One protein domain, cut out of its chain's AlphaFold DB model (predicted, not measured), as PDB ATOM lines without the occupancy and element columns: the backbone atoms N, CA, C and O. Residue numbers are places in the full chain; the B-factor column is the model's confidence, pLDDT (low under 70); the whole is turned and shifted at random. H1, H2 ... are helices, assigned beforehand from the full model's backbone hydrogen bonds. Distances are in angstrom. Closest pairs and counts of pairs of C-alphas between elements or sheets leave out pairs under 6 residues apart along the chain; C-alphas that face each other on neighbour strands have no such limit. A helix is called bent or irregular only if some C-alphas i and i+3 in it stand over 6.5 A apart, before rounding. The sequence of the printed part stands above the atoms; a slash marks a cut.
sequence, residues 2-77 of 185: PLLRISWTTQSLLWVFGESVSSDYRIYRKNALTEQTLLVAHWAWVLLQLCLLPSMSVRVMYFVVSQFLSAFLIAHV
ATOM      1  N   PRO A   2     149.209 169.081 139.936       52.47
ATOM      2  CA  PRO A   2     148.059 168.194 140.192       52.47
ATOM      3  C   PRO A   2     148.158 166.823 139.493       52.47
ATOM      4  O   PRO A   2     147.831 165.802 140.090       52.47
ATOM      5  N   LEU A   3     148.716 166.769 138.277       68.94
ATOM      6  CA  LEU A   3     148.977 165.502 137.572       68.94
ATOM      7  C   LEU A   3     150.149 164.697 138.162       68.94
ATOM      8  O   LEU A   3     150.269 163.504 137.890       68.94
ATOM      9  N   LEU A   4     150.992 165.322 138.991       71.88
ATOM     10  CA  LEU A   4     152.153 164.669 139.606       71.88
ATOM     11  C   LEU A   4     151.704 163.525 140.523       71.88
ATOM     12  O   LEU A   4     152.316 162.466 140.530       71.88
ATOM     13  N   ARG A   5     150.581 163.706 141.233       77.69
ATOM     14  CA  ARG A   5     150.015 162.674 142.108       77.69
ATOM     15  C   ARG A   5     149.505 161.466 141.325       77.69
ATOM     16  O   ARG A   5     149.699 160.338 141.772       77.69
ATOM     17  N   ILE A   6     148.884 161.693 140.166       79.06
ATOM     18  CA  ILE A   6     148.460 160.609 139.269       79.06
ATOM     19  C   ILE A   6     149.700 159.858 138.786       79.06
ATOM     20  O   ILE A   6     149.782 158.652 138.972       79.06
ATOM     21  N   SER A   7     150.695 160.586 138.269       84.50
ATOM     22  CA  SER A   7     151.961 160.006 137.810       84.50
ATOM     23  C   SER A   7     152.641 159.165 138.894       84.50
ATOM     24  O   SER A   7     152.951 158.004 138.649       84.50
ATOM     25  N   TRP A   8     152.802 159.694 140.109       83.81
ATOM     26  CA  TRP A   8     153.418 158.969 141.223       83.81
ATOM     27  C   TRP A   8     152.619 157.747 141.648       83.81
ATOM     28  O   TRP A   8     153.204 156.696 141.875       83.81
ATOM     29  N   THR A   9     151.291 157.857 141.703       85.44
ATOM     30  CA  THR A   9     150.423 156.718 142.024       85.44
ATOM     31  C   THR A   9     150.579 155.610 140.988       85.44
ATOM     32  O   THR A   9     150.762 154.449 141.346       85.44
ATOM     33  N   THR A  10     150.552 155.963 139.700       88.00
ATOM     34  CA  THR A  10     150.759 155.011 138.608       88.00
ATOM     35  C   THR A  10     152.140 154.368 138.698       88.00
ATOM     36  O   THR A  10     152.237 153.150 138.622       88.00
ATOM     37  N   GLN A  11     153.193 155.154 138.930       90.62
ATOM     38  CA  GLN A  11     154.554 154.636 139.083       90.62
ATOM     39  C   GLN A  11     154.690 153.715 140.299       90.62
ATOM     40  O   GLN A  11     155.301 152.660 140.191       90.62
ATOM     41  N   SER A  12     154.059 154.039 141.433       90.12
ATOM     42  CA  SER A  12     154.031 153.145 142.597       90.12
ATOM     43  C   SER A  12     153.356 151.812 142.279       90.12
ATOM     44  O   SER A  12     153.862 150.771 142.682       90.12
ATOM     45  N   LEU A  13     152.246 151.816 141.532       91.25
ATOM     46  CA  LEU A  13     151.574 150.581 141.117       91.25
ATOM     47  C   LEU A  13     152.452 149.751 140.170       91.25
ATOM     48  O   LEU A  13     152.624 148.555 140.398       91.25
ATOM     49  N   LEU A  14     153.036 150.381 139.145       92.12
ATOM     50  CA  LEU A  14     153.925 149.712 138.188       92.12
ATOM     51  C   LEU A  14     155.162 149.121 138.876       92.12
ATOM     52  O   LEU A  14     155.533 147.979 138.611       92.12
ATOM     53  N   TRP A  15     155.755 149.860 139.811       92.19
ATOM     54  CA  TRP A  15     156.900 149.405 140.591       92.19
ATOM     55  C   TRP A  15     156.544 148.224 141.502       92.19
ATOM     56  O   TRP A  15     157.163 147.163 141.441       92.19
ATOM     57  N   VAL A  16     155.520 148.378 142.343       91.31
ATOM     58  CA  VAL A  16     155.183 147.405 143.392       91.31
ATOM     59  C   VAL A  16     154.632 146.098 142.805       91.31
ATOM     60  O   VAL A  16     154.942 145.022 143.316       91.31
ATOM     61  N   PHE A  17     153.867 146.149 141.712       91.69
ATOM     62  CA  PHE A  17     153.300 144.951 141.072       91.69
ATOM     63  C   PHE A  17     154.102 144.422 139.877       91.69
ATOM     64  O   PHE A  17     153.801 143.332 139.395       91.69
ATOM     65  N   GLY A  18     155.109 145.159 139.409       90.69
ATOM     66  CA  GLY A  18     155.982 144.754 138.308       90.69
ATOM     67  C   GLY A  18     157.432 144.628 138.756       90.69
ATOM     68  O   GLY A  18     157.898 143.546 139.111       90.69
ATOM     69  N   GLU A  19     158.149 145.748 138.735       89.75
ATOM     70  CA  GLU A  19     159.614 145.774 138.826       89.75
ATOM     71  C   GLU A  19     160.173 145.296 140.174       89.75
ATOM     72  O   GLU A  19     161.225 144.660 140.212       89.75
ATOM     73  N   SER A  20     159.484 145.539 141.292       90.00
ATOM     74  CA  SER A  20     159.997 145.213 142.633       90.00
ATOM     75  C   SER A  20     160.220 143.711 142.852       90.00
ATOM     76  O   SER A  20     161.156 143.319 143.555       90.00
ATOM     77  N   VAL A  21     159.407 142.863 142.213       88.31
ATOM     78  CA  VAL A  21     159.458 141.399 142.349       88.31
ATOM     79  C   VAL A  21     160.662 140.819 141.601       88.31
ATOM     80  O   VAL A  21     161.274 139.855 142.063       88.31
ATOM     81  N   SER A  22     161.038 141.437 140.478       90.38
ATOM     82  CA  SER A  22     162.172 141.039 139.634       90.38
ATOM     83  C   SER A  22     163.416 141.913 139.805       90.38
ATOM     84  O   SER A  22     164.418 141.658 139.150       90.38
ATOM     85  N   SER A  23     163.370 142.934 140.663       91.44
ATOM     86  CA  SER A  23     164.458 143.898 140.856       91.44
ATOM     87  C   SER A  23     165.773 143.202 141.201       91.44
ATOM     88  O   SER A  23     165.772 142.320 142.056       91.44
ATOM     89  N   ASP A  24     166.904 143.676 140.673       90.50
ATOM     90  CA  ASP A  24     168.246 143.162 140.986       90.50
ATOM     91  C   ASP A  24     168.616 143.310 142.472       90.50
ATOM     92  O   ASP A  24     169.268 142.443 143.070       90.50
ATOM     93  N   TYR A  25     168.115 144.357 143.130       88.94
ATOM     94  CA  TYR A  25     168.360 144.599 144.548       88.94
ATOM     95  C   TYR A  25     167.483 143.705 145.431       88.94
ATOM     96  O   TYR A  25     166.252 143.784 145.427       88.94
ATOM     97  N   ARG A  26     168.137 142.887 146.268       90.75
ATOM     98  CA  ARG A  26     167.485 141.927 147.180       90.75
ATOM     99  C   ARG A  26     166.474 142.574 148.132       90.75
ATOM    100  O   ARG A  26     165.492 141.926 148.488       90.75
ATOM    101  N   ILE A  27     166.723 143.809 148.571       89.12
ATOM    102  CA  ILE A  27     165.849 144.501 149.525       89.12
ATOM    103  C   ILE A  27     164.450 144.738 148.948       89.12
ATOM    104  O   ILE A  27     163.470 144.477 149.640       89.12
ATOM    105  N   TYR A  28     164.351 145.121 147.671       91.06
ATOM    106  CA  TYR A  28     163.065 145.361 147.015       91.06
ATOM    107  C   TYR A  28     162.283 144.061 146.842       91.06
ATOM    108  O   TYR A  28     161.129 143.994 147.249       91.06
ATOM    109  N   ARG A  29     162.941 142.974 146.411       92.56
ATOM    110  CA  ARG A  29     162.290 141.654 146.325       92.56
ATOM    111  C   ARG A  29     161.767 141.169 147.680       92.56
ATOM    112  O   ARG A  29     160.681 140.610 147.761       92.56
ATOM    113  N   LYS A  30     162.535 141.388 148.756       93.50
ATOM    114  CA  LYS A  30     162.140 141.005 150.124       93.50
ATOM    115  C   LYS A  30     160.916 141.791 150.605       93.50
ATOM    116  O   LYS A  30     160.074 141.227 151.297       93.50
ATOM    117  N   ASN A  31     160.839 143.074 150.265       91.88
ATOM    118  CA  ASN A  31     159.781 143.966 150.731       91.88
ATOM    119  C   ASN A  31     158.542 143.968 149.824       91.88
ATOM    120  O   ASN A  31     157.490 144.412 150.276       91.88
ATOM    121  N   ALA A  32     158.637 143.437 148.599       93.12
ATOM    122  CA  ALA A  32     157.586 143.498 147.584       93.12
ATOM    123  C   ALA A  32     156.209 143.060 148.108       93.12
ATOM    124  O   ALA A  32     155.237 143.790 147.950       93.12
ATOM    125  N   LEU A  33     156.117 141.924 148.813       93.81
ATOM    126  CA  LEU A  33     154.836 141.441 149.346       93.81
ATOM    127  C   LEU A  33     154.232 142.397 150.386       93.81
ATOM    128  O   LEU A  33     153.020 142.622 150.405       93.81
ATOM    129  N   THR A  34     155.070 142.966 151.251       95.12
ATOM    130  CA  THR A  34     154.641 143.955 152.245       95.12
ATOM    131  C   THR A  34     154.151 145.224 151.554       95.12
ATOM    132  O   THR A  34     153.076 145.717 151.884       95.12
ATOM    133  N   GLU A  35     154.898 145.726 150.568       94.50
ATOM    134  CA  GLU A  35     154.524 146.911 149.789       94.50
ATOM    135  C   GLU A  35     153.207 146.693 149.029       94.50
ATOM    136  O   GLU A  35     152.307 147.527 149.122       94.50
ATOM    137  N   GLN A  36     153.044 145.544 148.368       95.00
ATOM    138  CA  GLN A  36     151.810 145.150 147.678       95.00
ATOM    139  C   GLN A  36     150.627 145.103 148.643       95.00
ATOM    140  O   GLN A  36     149.590 145.711 148.385       95.00
ATOM    141  N   THR A  37     150.788 144.422 149.780       95.88
ATOM    142  CA  THR A  37     149.719 144.259 150.775       95.88
ATOM    143  C   THR A  37     149.287 145.605 151.347       95.88
ATOM    144  O   THR A  37     148.092 145.893 151.403       95.88
ATOM    145  N   LEU A  38     150.241 146.457 151.735       96.00
ATOM    146  CA  LEU A  38     149.947 147.787 152.271       96.00
ATOM    147  C   LEU A  38     149.303 148.696 151.220       96.00
ATOM    148  O   LEU A  38     148.391 149.452 151.553       96.00
ATOM    149  N   LEU A  39     149.722 148.603 149.955       94.38
ATOM    150  CA  LEU A  39     149.143 149.391 148.869       94.38
ATOM    151  C   LEU A  39     147.706 148.950 148.551       94.38
ATOM    152  O   LEU A  39     146.824 149.800 148.429       94.38
ATOM    153  N   VAL A  40     147.438 147.638 148.486       94.94
ATOM    154  CA  VAL A  40     146.070 147.104 148.330       94.94
ATOM    155  C   VAL A  40     145.200 147.513 149.512       94.94
ATOM    156  O   VAL A  40     144.097 148.015 149.307       94.94
ATOM    157  N   ALA A  41     145.698 147.352 150.741       96.56
ATOM    158  CA  ALA A  41     144.971 147.735 151.945       96.56
ATOM    159  C   ALA A  41     144.638 149.235 151.955       96.56
ATOM    160  O   ALA A  41     143.510 149.609 152.273       96.56
ATOM    161  N   HIS A  42     145.579 150.092 151.545       93.75
ATOM    162  CA  HIS A  42     145.360 151.531 151.419       93.75
ATOM    163  C   HIS A  42     144.225 151.858 150.439       93.75
ATOM    164  O   HIS A  42     143.300 152.589 150.793       93.75
ATOM    165  N   TRP A  43     144.252 151.303 149.225       92.12
ATOM    166  CA  TRP A  43     143.214 151.584 148.227       92.12
ATOM    167  C   TRP A  43     141.863 150.965 148.585       92.12
ATOM    168  O   TRP A  43     140.836 151.611 148.389       92.12
ATOM    169  N   ALA A  44     141.846 149.769 149.179       96.00
ATOM    170  CA  ALA A  44     140.626 149.167 149.709       96.00
ATOM    171  C   ALA A  44     139.998 150.046 150.802       96.00
ATOM    172  O   ALA A  44     138.790 150.271 150.793       96.00
ATOM    173  N   TRP A  45     140.821 150.605 151.697       96.19
ATOM    174  CA  TRP A  45     140.377 151.548 152.720       96.19
ATOM    175  C   TRP A  45     139.796 152.830 152.115       96.19
ATOM    176  O   TRP A  45     138.704 153.244 152.497       96.19
ATOM    177  N   VAL A  46     140.473 153.433 151.132       92.75
ATOM    178  CA  VAL A  46     139.976 154.634 150.436       92.75
ATOM    179  C   VAL A  46     138.637 154.357 149.745       92.75
ATOM    180  O   VAL A  46     137.700 155.144 149.877       92.75
ATOM    181  N   LEU A  47     138.508 153.229 149.041       94.75
ATOM    182  CA  LEU A  47     137.257 152.843 148.382       94.75
ATOM    183  C   LEU A  47     136.138 152.585 149.396       94.75
ATOM    184  O   LEU A  47     135.016 153.039 149.185       94.75
ATOM    185  N   LEU A  48     136.441 151.925 150.517       96.75
ATOM    186  CA  LEU A  48     135.493 151.725 151.609       96.75
ATOM    187  C   LEU A  48     135.002 153.067 152.168       96.75
ATOM    188  O   LEU A  48     133.795 153.271 152.273       96.75
ATOM    189  N   GLN A  49     135.911 154.004 152.461       96.12
ATOM    190  CA  GLN A  49     135.555 155.351 152.919       96.12
ATOM    191  C   GLN A  49     134.619 156.060 151.933       96.12
ATOM    192  O   GLN A  49     133.628 156.654 152.353       96.12
ATOM    193  N   LEU A  50     134.886 155.963 150.625       96.38
ATOM    194  CA  LEU A  50     134.007 156.529 149.601       96.38
ATOM    195  C   LEU A  50     132.635 155.836 149.582       96.38
ATOM    196  O   LEU A  50     131.612 156.511 149.499       96.38
ATOM    197  N   CYS A  51     132.577 154.511 149.705       96.31
ATOM    198  CA  CYS A  51     131.316 153.765 149.743       96.31
ATOM    199  C   CYS A  51     130.424 154.142 150.935       96.31
ATOM    200  O   CYS A  51     129.201 154.100 150.804       96.31
ATOM    201  N   LEU A  52     131.016 154.553 152.060       96.94
ATOM    202  CA  LEU A  52     130.292 155.004 153.253       96.94
ATOM    203  C   LEU A  52     129.687 156.413 153.111       96.94
ATOM    204  O   LEU A  52     128.856 156.804 153.929       96.94
ATOM    205  N   LEU A  53     130.065 157.182 152.083       97.38
ATOM    206  CA  LEU A  53     129.496 158.509 151.834       97.38
ATOM    207  C   LEU A  53     128.104 158.411 151.173       97.38
ATOM    208  O   LEU A  53     127.888 157.547 150.313       97.38
ATOM    209  N   PRO A  54     127.173 159.324 151.515       96.62
ATOM    210  CA  PRO A  54     125.735 159.158 151.271       96.62
ATOM    211  C   PRO A  54     125.303 159.300 149.807       96.62
ATOM    212  O   PRO A  54     124.271 158.756 149.423       96.62
ATOM    213  N   SER A  55     126.056 160.023 148.974       97.56
ATOM    214  CA  SER A  55     125.695 160.266 147.573       97.56
ATOM    215  C   SER A  55     126.908 160.243 146.649       97.56
ATOM    216  O   SER A  55     128.041 160.495 147.067       97.56
ATOM    217  N   MET A  56     126.670 159.990 145.359       97.00
ATOM    218  CA  MET A  56     127.734 159.994 144.351       97.00
ATOM    219  C   MET A  56     128.408 161.369 144.221       97.00
ATOM    220  O   MET A  56     129.627 161.444 144.088       97.00
ATOM    221  N   SER A  57     127.644 162.460 144.324       97.38
ATOM    222  CA  SER A  57     128.194 163.820 144.259       97.38
ATOM    223  C   SER A  57     129.165 164.102 145.407       97.38
ATOM    224  O   SER A  57     130.257 164.620 145.173       97.38
ATOM    225  N   VAL A  58     128.819 163.695 146.634       97.31
ATOM    226  CA  VAL A  58     129.690 163.851 147.808       97.31
ATOM    227  C   VAL A  58     130.952 163.001 147.671       97.31
ATOM    228  O   VAL A  58     132.037 163.485 147.983       97.31
ATOM    229  N   ARG A  59     130.849 161.771 147.145       97.38
ATOM    230  CA  ARG A  59     132.007 160.893 146.886       97.38
ATOM    231  C   ARG A  59     133.008 161.527 145.928       97.38
ATOM    232  O   ARG A  59     134.192 161.604 146.246       97.38
ATOM    233  N   VAL A  60     132.524 161.999 144.779       95.62
ATOM    234  CA  VAL A  60     133.366 162.646 143.764       95.62
ATOM    235  C   VAL A  60     134.004 163.909 144.333       95.62
ATOM    236  O   VAL A  60     135.213 164.086 144.210       95.62
ATOM    237  N   MET A  61     133.223 164.756 145.008       96.50
ATOM    238  CA  MET A  61     133.740 165.998 145.576       96.50
ATOM    239  C   MET A  61     134.786 165.742 146.665       96.50
ATOM    240  O   MET A  61     135.859 166.338 146.624       96.50
ATOM    241  N   TYR A  62     134.522 164.815 147.590       95.25
ATOM    242  CA  TYR A  62     135.483 164.415 148.617       95.25
ATOM    243  C   TYR A  62     136.784 163.902 147.994       95.25
ATOM    244  O   TYR A  62     137.870 164.350 148.366       95.25
ATOM    245  N   PHE A  63     136.683 163.006 147.005       92.75
ATOM    246  CA  PHE A  63     137.854 162.476 146.319       92.75
ATOM    247  C   PHE A  63     138.661 163.603 145.669       92.75
ATOM    248  O   PHE A  63     139.837 163.751 145.989       92.75
ATOM    249  N   VAL A  64     138.038 164.453 144.850       91.69
ATOM    250  CA  VAL A  64     138.718 165.566 144.168       91.69
ATOM    251  C   VAL A  64     139.377 166.517 145.168       91.69
ATOM    252  O   VAL A  64     140.576 166.772 145.058       91.69
ATOM    253  N   VAL A  65     138.652 166.988 146.187       93.00
ATOM    254  CA  VAL A  65     139.205 167.901 147.201       93.00
ATOM    255  C   VAL A  65     140.382 167.257 147.935       93.00
ATOM    256  O   VAL A  65     141.423 167.895 148.092       93.00
ATOM    257  N   SER A  66     140.281 165.976 148.308       90.81
ATOM    258  CA  SER A  66     141.395 165.248 148.933       90.81
ATOM    259  C   SER A  66     142.612 165.123 148.004       90.81
ATOM    260  O   SER A  66     143.754 165.181 148.469       90.81
ATOM    261  N   GLN A  67     142.391 164.989 146.686       88.19
ATOM    262  CA  GLN A  67     143.460 164.942 145.690       88.19
ATOM    263  C   GLN A  67     144.222 166.262 145.617       88.19
ATOM    264  O   GLN A  67     145.450 166.263 145.747       88.19
ATOM    265  N   PHE A  68     143.494 167.369 145.482       87.94
ATOM    266  CA  PHE A  68     144.070 168.707 145.398       87.94
ATOM    267  C   PHE A  68     144.747 169.139 146.697       87.94
ATOM    268  O   PHE A  68     145.873 169.628 146.650       87.94
ATOM    269  N   LEU A  69     144.113 168.911 147.850       90.00
ATOM    270  CA  LEU A  69     144.687 169.278 149.143       90.00
ATOM    271  C   LEU A  69     146.000 168.533 149.402       90.00
ATOM    272  O   LEU A  69     146.996 169.142 149.773       90.00
ATOM    273  N   SER A  70     146.042 167.226 149.148       86.19
ATOM    274  CA  SER A  70     147.278 166.450 149.288       86.19
ATOM    275  C   SER A  70     148.364 166.909 148.312       86.19
ATOM    276  O   SER A  70     149.516 167.048 148.719       86.19
ATOM    277  N   ALA A  71     148.019 167.189 147.049       85.00
ATOM    278  CA  ALA A  71     148.980 167.707 146.077       85.00
ATOM    279  C   ALA A  71     149.540 169.074 146.501       85.00
ATOM    280  O   ALA A  71     150.738 169.313 146.358       85.00
ATOM    281  N   PHE A  72     148.692 169.943 147.058       85.88
ATOM    282  CA  PHE A  72     149.100 171.221 147.632       85.88
ATOM    283  C   PHE A  72     150.065 171.026 148.808       85.88
ATOM    284  O   PHE A  72     151.149 171.598 148.794       85.88
ATOM    285  N   LEU A  73     149.733 170.160 149.771       86.19
ATOM    286  CA  LEU A  73     150.589 169.878 150.931       86.19
ATOM    287  C   LEU A  73     151.953 169.291 150.527       86.19
ATOM    288  O   LEU A  73     152.980 169.694 151.065       86.19
ATOM    289  N   ILE A  74     151.988 168.382 149.549       83.56
ATOM    290  CA  ILE A  74     153.244 167.828 149.017       83.56
ATOM    291  C   ILE A  74     154.068 168.919 148.326       83.56
ATOM    292  O   ILE A  74     155.271 169.021 148.563       83.56
ATOM    293  N   ALA A  75     153.438 169.743 147.482       82.31
ATOM    294  CA  ALA A  75     154.119 170.850 146.815       82.31
ATOM    295  C   ALA A  75     154.730 171.814 147.837       82.31
ATOM    296  O   ALA A  75     155.882 172.217 147.690       82.31
ATOM    297  N   HIS A  76     153.988 172.114 148.900       81.50
ATOM    298  CA  HIS A  76     154.439 172.916 150.032       81.50
ATOM    299  C   HIS A  76     155.727 172.324 150.636       81.50
ATOM    300  O   HIS A  76     156.775 172.963 150.694       81.50
ATOM    301  N   VAL A  77     155.720 171.044 150.992       81.38
ATOM    302  CA  VAL A  77     156.885 170.399 151.614       81.38
ATOM    303  C   VAL A  77     158.118 170.346 150.691       81.38
ATOM    304  O   VAL A  77     159.236 170.557 151.157       81.38
TER     305      VAL A  77
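AT A GLANCE: This is residues 2 to 77 of the 185 residues of the protein "FA_desaturase domain-containing protein" of Angiostrongylus cantonensis (UniProt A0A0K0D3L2). Three long helices make an open triangle, joined end to end at two corners by tight links, with the first residues of H1 meeting the side of H3 at the third corner and the middle left empty. H2 is the longest side, and the last residues of H3 run on past the start of H1. The printed part has 76 residues with three named helices, H1, H2 and H3 in chain order, and no named strand; the class is all helix. It is loose, with a radius of gyration of the C-alphas of 15.2 A, and elongated, spanning 45 by 28 by 17 A.

IN THESE COORDINATES: H1, residues 2 to 22, begins with C-alpha 2 at (148.059, 168.194, 140.192) and is 30.6 A long. It has a kink of 43 degrees near residue 16 and is only just irregular, with C-alphas 17 and 20 6.9 A apart. H2, residues 26 to 51, is 38.1 A long; it has a kink of 42 degrees near residue 33 and is irregular, with C-alphas 30 and 33 7.4 A apart. H3, residues 56 to 77, is 31.8 A long and ends with C-alpha 77 at (156.885, 170.399, 151.614).

HOW THE PARTS SIT: H1 and H2 form a helical hairpin, opposite ways at a steep tilt of 45 degrees. H1 touches H2 with residues 16 to 22 alone; the closest C-alphas, of Val 21 and Arg 29, are 4.9 A apart. H2 and H3, also a helical hairpin, run opposite ways at a steep tilt of 43 degrees and only just touch, with 3 pairs of C-alphas within 8 A, the closest those of Leu 50 and Arg 59 at 5.5 A. H1 touches H3 with residues 2 to 5 alone, about perpendicular at 85 degrees; the closest C-alphas, of Pro 2 and Ala 71, are 6.0 A apart. Every O i to N i+4 pair is within hydrogen-bond range in H3, against 13 of 17 in H1 and 20 of 22 in H2.

THE WHOLE: The two C-alphas farthest apart, of Asp 24 and Pro 54, are 46.6 A apart. The printed part has no cut, and both links are tight. The mean pLDDT of the printed part is 90.4; residues 2 to 3 are under 70.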